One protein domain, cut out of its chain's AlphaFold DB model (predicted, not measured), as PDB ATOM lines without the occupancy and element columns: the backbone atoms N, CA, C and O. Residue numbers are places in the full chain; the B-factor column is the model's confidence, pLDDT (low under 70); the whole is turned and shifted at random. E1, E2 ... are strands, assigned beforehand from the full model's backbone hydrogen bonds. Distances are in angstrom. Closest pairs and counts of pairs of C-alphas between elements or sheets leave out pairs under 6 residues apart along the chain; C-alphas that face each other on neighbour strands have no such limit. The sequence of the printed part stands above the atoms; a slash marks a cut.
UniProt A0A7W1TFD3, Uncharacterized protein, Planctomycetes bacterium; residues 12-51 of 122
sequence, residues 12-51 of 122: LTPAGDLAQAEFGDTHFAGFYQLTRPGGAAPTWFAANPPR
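This is residues 12 to 51 of the 122 residues of an uncharacterized protein of Planctomycetes bacterium (UniProt A0A7W1TFD3). Two separate two-stranded hairpins, the longer E3 and E4 and the smaller E1 and E2, form a loose, open shape in which the chain folds back between them through residues 23 to 29. The hairpins do not pack on each other, and two loop ends stick out: residues 14 to 19, and residues 36 to 41 between E3 and E4. The printed part has 40 residues, with four named strands in the order E1, E2, E3, E4 and no named helix; each sheet is an antiparallel pair. The class is all strand, with 19 of the 40 residues in named elements. The whole is loose, with a radius of gyration of the C-alphas of 12.1 A and spans of 33 by 22 by 13 A.

E3, residues 30 to 34, and E4, residues 43 to 47, are a hairpin of antiparallel neighbours at 148 degrees. N 34 and O 43 are 2.8 A apart and N 32 and O 45 2.9 A, within hydrogen-bond range. E1, residues 12 to 15, and E2, residues 18 to 22, are a hairpin at 141 degrees, with N 15 and O 18 at 2.8 A, within hydrogen-bond range. E1 and E2 are each apart from E3 and from E4.

E3 is 12.9 A long from C-alpha 30 at (37.364, 38.427, 21.514), and E4 is 13.1 A, ending at C-alpha 47 at (38.678, 42.858, 24.531). E2 is 12.9 A long and E1 9.3 A, beginning at C-alpha 12 at (26.765, 56.111, 28.742).

The two C-alphas farthest apart, those of Gly 38 and Arg 51, are 35.6 A apart. The printed part has no cut. The link from E1 to E2 is tight; those from E2 to E3 and from E3 to E4 are short. The mean pLDDT of the printed part is 78.5, and residues 24, 27, 39, 50 and 51 are under 70.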
ATOM      1  N   LEU A  12      26.328  54.834  29.293       77.38
ATOM      2  CA  LEU A  12      26.765  56.111  28.742       77.38
ATOM      3  C   LEU A  12      26.888  57.124  29.876       77.38
ATOM      4  O   LEU A  12      25.887  57.486  30.494       77.38
ATOM      5  N   THR A  13      28.105  57.603  30.103       83.25
ATOM      6  CA  THR A  13      28.399  58.650  31.082       83.25
ATOM      7  C   THR A  13      28.827  59.914  30.335       83.25
ATOM      8  O   THR A  13      29.708  59.842  29.472       83.25
ATOM      9  N   PRO A  14      28.216  61.082  30.608       80.38
ATOM     10  CA  PRO A  14      28.655  62.337  30.010       80.38
ATOM     11  C   PRO A  14      30.055  62.704  30.520       80.38
ATOM     12  O   PRO A  14      30.309  62.698  31.724       80.38
ATOM     13  N   ALA A  15      30.954  63.039  29.600       80.50
ATOM     14  CA  ALA A  15      32.342  63.415  29.852       80.50
ATOM     15  C   ALA A  15      32.652  64.742  29.131       80.50
ATOM     16  O   ALA A  15      33.406  64.792  28.159       80.50
ATOM     17  N   GLY A  16      32.019  65.828  29.593       83.19
ATOM     18  CA  GLY A  16      32.086  67.141  28.939       83.19
ATOM     19  C   GLY A  16      31.376  67.131  27.584       83.19
ATOM     20  O   GLY A  16      30.224  66.709  27.503       83.19
ATOM     21  N   ASP A  17      32.078  67.546  26.526       83.19
ATOM     22  CA  ASP A  17      31.588  67.496  25.135       83.19
ATOM     23  C   ASP A  17      31.633  66.082  24.524       83.19
ATOM     24  O   ASP A  17      31.220  65.866  23.383       83.19
ATOM     25  N   LEU A  18      32.154  65.103  25.269       79.94
ATOM     26  CA  LEU A  18      32.254  63.709  24.853       79.94
ATOM     27  C   LEU A  18      31.299  62.832  25.668       79.94
ATOM     28  O   LEU A  18      30.947  63.134  26.806       79.94
ATOM     29  N   ALA A  19      30.902  61.701  25.089       77.31
ATOM     30  CA  ALA A  19      30.221  60.631  25.807       77.31
ATOM     31  C   ALA A  19      31.200  59.474  26.018       77.31
ATOM     32  O   ALA A  19      31.805  58.989  25.058       77.31
ATOM     33  N   GLN A  20      31.347  59.022  27.261       81.38
ATOM     34  CA  GLN A  20      32.090  57.814  27.594       81.38
ATOM     35  C   GLN A  20      31.124  56.629  27.593       81.38
ATOM     36  O   GLN A  20      30.110  56.653  28.285       81.38
ATOM     37  N   ALA A  21      31.433  55.600  26.805       78.44
ATOM     38  CA  ALA A  21      30.699  54.342  26.796       78.44
ATOM     39  C   ALA A  21      31.512  53.280  27.544       78.44
ATOM     40  O   ALA A  21      32.618  52.942  27.122       78.44
ATOM     41  N   GLU A  22      30.970  52.764  28.642       78.69
ATOM     42  CA  GLU A  22      31.580  51.686  29.417       78.69
ATOM     43  C   GLU A  22      30.862  50.357  29.147       78.69
ATOM     44  O   GLU A  22      29.636  50.256  29.253       78.69
ATOM     45  N   PHE A  23      31.636  49.330  28.787       76.44
ATOM     46  CA  PHE A  23      31.153  47.985  28.467       76.44
ATOM     47  C   PHE A  23      31.610  47.005  29.553       76.44
ATOM     48  O   PHE A  23      32.496  46.188  29.326       76.44
ATOM     49  N   GLY A  24      31.015  47.084  30.747       68.38
ATOM     50  CA  GLY A  24      31.434  46.285  31.913       68.38
ATOM     51  C   GLY A  24      31.224  44.765  31.792       68.38
ATOM     52  O   GLY A  24      31.640  44.023  32.674       68.38
ATOM     53  N   ASP A  25      30.594  44.294  30.711       70.12
ATOM     54  CA  ASP A  25      30.187  42.895  30.518       70.12
ATOM     55  C   ASP A  25      30.952  42.165  29.387       70.12
ATOM     56  O   ASP A  25      30.491  41.156  28.845       70.12
ATOM     57  N   THR A  26      32.146  42.650  29.023       73.38
ATOM     58  CA  THR A  26      33.059  42.016  28.047       73.38
ATOM     59  C   THR A  26      34.064  41.069  28.718       73.38
ATOM     60  O   THR A  26      35.269  41.174  28.510       73.38
ATOM     61  N   HIS A  27      33.571  40.134  29.535       68.81
ATOM     62  CA  HIS A  27      34.394  39.167  30.291       68.81
ATOM     63  C   HIS A  27      35.105  38.120  29.421       68.81
ATOM     64  O   HIS A  27      35.960  37.384  29.904       68.81
ATOM     65  N   PHE A  28      34.732  38.002  28.144       74.00
ATOM     66  CA  PHE A  28      35.314  37.021  27.234       74.00
ATOM     67  C   PHE A  28      36.304  37.690  26.288       74.00
ATOM     68  O   PHE A  28      36.014  38.732  25.703       74.00
ATOM     69  N   ALA A  29      37.454  37.047  26.091       81.25
ATOM     70  CA  ALA A  29      38.406  37.474  25.077       81.25
ATOM     71  C   ALA A  29      37.766  37.389  23.681       81.25
ATOM     72  O   ALA A  29      37.183  36.357  23.329       81.25
ATOM     73  N   GLY A  30      37.888  38.443  22.877       84.12
ATOM     74  CA  GLY A  30      37.364  38.427  21.514       84.12
ATOM     75  C   GLY A  30      37.212  39.792  20.855       84.12
ATOM     76  O   GLY A  30      37.516  40.836  21.431       84.12
ATOM     77  N   PHE A  31      36.723  39.760  19.615       85.31
ATOM     78  CA  PHE A  31      36.380  40.951  18.845       85.31
ATOM     79  C   PHE A  31      34.912  41.309  19.055       85.31
ATOM     80  O   PHE A  31      34.026  40.474  18.872       85.31
ATOM     81  N   TYR A  32      34.671  42.568  19.394       84.56
ATOM     82  CA  TYR A  32      33.348  43.125  19.622       84.56
ATOM     83  C   TYR A  32      33.044  44.200  18.582       84.56
ATOM     84  O   TYR A  32      33.919  44.974  18.182       84.56
ATOM     85  N   GLN A  33      31.785  44.240  18.148       86.69
ATOM     86  CA  GLN A  33      31.273  45.239  17.221       86.69
ATOM     87  C   GLN A  33      30.464  46.279  17.994       86.69
ATOM     88  O   GLN A  33      29.447  45.958  18.608       86.69
ATOM     89  N   LEU A  34      30.894  47.535  17.929       84.69
ATOM     90  CA  LEU A  34      30.157  48.671  18.452       84.69
ATOM     91  C   LEU A  34      29.166  49.175  17.401       84.69
ATOM     92  O   LEU A  34      29.564  49.636  16.325       84.69
ATOM     93  N   THR A  35      27.879  49.133  17.735       83.38
ATOM     94  CA  THR A  35      26.799  49.728  16.944       83.38
ATOM     95  C   THR A  35      26.248  50.953  17.666       83.38
ATOM     96  O   THR A  35      26.019  50.937  18.873       83.38
ATOM     97  N   ARG A  36      26.061  52.052  16.927       79.25
ATOM     98  CA  ARG A  36      25.495  53.296  17.464       79.25
ATOM     99  C   ARG A  36      24.080  53.515  16.922       79.25
ATOM    100  O   ARG A  36      23.862  53.293  15.725       79.25
ATOM    101  N   PRO A  37      23.134  53.985  17.753       74.06
ATOM    102  CA  PRO A  37      21.840  54.455  17.269       74.06
ATOM    103  C   PRO A  37      22.048  55.561  16.224       74.06
ATOM    104  O   PRO A  37      22.890  56.434  16.415       74.06
ATOM    105  N   GLY A  38      21.320  55.507  15.106       75.75
ATOM    106  CA  GLY A  38      21.484  56.458  13.995       75.75
ATOM    107  C   GLY A  38      22.353  55.965  12.830       75.75
ATOM    108  O   GLY A  38      22.630  56.739  11.921       75.75
ATOM    109  N   GLY A  39      22.757  54.689  12.818       68.94
ATOM    110  CA  GLY A  39      23.305  54.039  11.617       68.94
ATOM    111  C   GLY A  39      24.756  54.395  11.286       68.94
ATOM    112  O   GLY A  39      25.183  54.236  10.144       68.94
ATOM    113  N   ALA A  40      25.529  54.867  12.265       74.44
ATOM    114  CA  ALA A  40      26.956  55.090  12.065       74.44
ATOM    115  C   ALA A  40      27.687  53.772  11.742       74.44
ATOM    116  O   ALA A  40      27.299  52.702  12.220       74.44
ATOM    117  N   ALA A  41      28.770  53.867  10.963       78.44
ATOM    118  CA  ALA A  41      29.578  52.715  10.581       78.44
ATOM    119  C   ALA A  41      30.039  51.913  11.818       78.44
ATOM    120  O   ALA A  41      30.438  52.515  12.828       78.44
ATOM    121  N   PRO A  42      29.986  50.571  11.756       80.69
ATOM    122  CA  PRO A  42      30.362  49.733  12.879       80.69
ATOM    123  C   PRO A  42      31.850  49.879  13.179       80.69
ATOM    124  O   PRO A  42      32.688  49.822  12.281       80.69
ATOM    125  N   THR A  43      32.174  50.065  14.453       85.00
ATOM    126  CA  THR A  43      33.562  50.134  14.925       85.00
ATOM    127  C   THR A  43      33.899  48.838  15.641       85.00
ATOM    128  O   THR A  43      33.092  48.337  16.420       85.00
ATOM    129  N   TRP A  44      35.076  48.287  15.376       84.69
ATOM    130  CA  TRP A  44      35.530  47.047  15.998       84.69
ATOM    131  C   TRP A  44      36.546  47.352  17.090       84.69
ATOM    132  O   TRP A  44      37.409  48.210  16.908       84.69
ATOM    133  N   PHE A  45      36.465  46.630  18.201       85.44
ATOM    134  CA  PHE A  45      37.493  46.645  19.237       85.44
ATOM    135  C   PHE A  45      37.753  45.228  19.748       85.44
ATOM    136  O   PHE A  45      36.892  44.351  19.656       85.44
ATOM    137  N   ALA A  46      38.960  44.996  20.257       84.50
ATOM    138  CA  ALA A  46      39.341  43.730  20.871       84.50
ATOM    139  C   ALA A  46      39.312  43.881  22.395       84.50
ATOM    140  O   ALA A  46      39.933  44.800  22.930       84.50
ATOM    141  N   ALA A  47      38.606  42.984  23.081       83.44
ATOM    142  CA  ALA A  47      38.678  42.858  24.531       83.44
ATOM    143  C   ALA A  47      39.611  41.693  24.865       83.44
ATOM    144  O   ALA A  47      39.384  40.565  24.424       83.44
ATOM    145  N   ASN A  48      40.654  41.980  25.640       79.75
ATOM    146  CA  ASN A  48      41.579  40.981  26.161       79.75
ATOM    147  C   ASN A  48      41.490  40.999  27.693       79.75
ATOM    148  O   ASN A  48      41.524  42.092  28.266       79.75
ATOM    149  N   PRO A  49      41.391  39.837  28.363       70.81
ATOM    150  CA  PRO A  49      41.439  39.776  29.817       70.81
ATOM    151  C   PRO A  49      42.781  40.324  30.328       70.81
ATOM    152  O   PRO A  49      43.792  40.264  29.614       70.81
ATOM    153  N   PRO A  50      42.811  40.885  31.548       67.56
ATOM    154  CA  PRO A  50      44.032  41.423  32.123       67.56
ATOM    155  C   PRO A  50      45.108  40.332  32.201       67.56
ATOM    156  O   PRO A  50      44.866  39.229  32.685       67.56
ATOM    157  N   ARG A  51      46.330  40.655  31.750       61.38
ATOM    158  CA  ARG A  51      47.479  39.725  31.704       61.38
ATOM    159  C   ARG A  51      47.749  39.022  33.043       61.38
ATOM    160  O   ARG A  51      48.244  37.900  33.040       61.38
TER     161      ARG A  51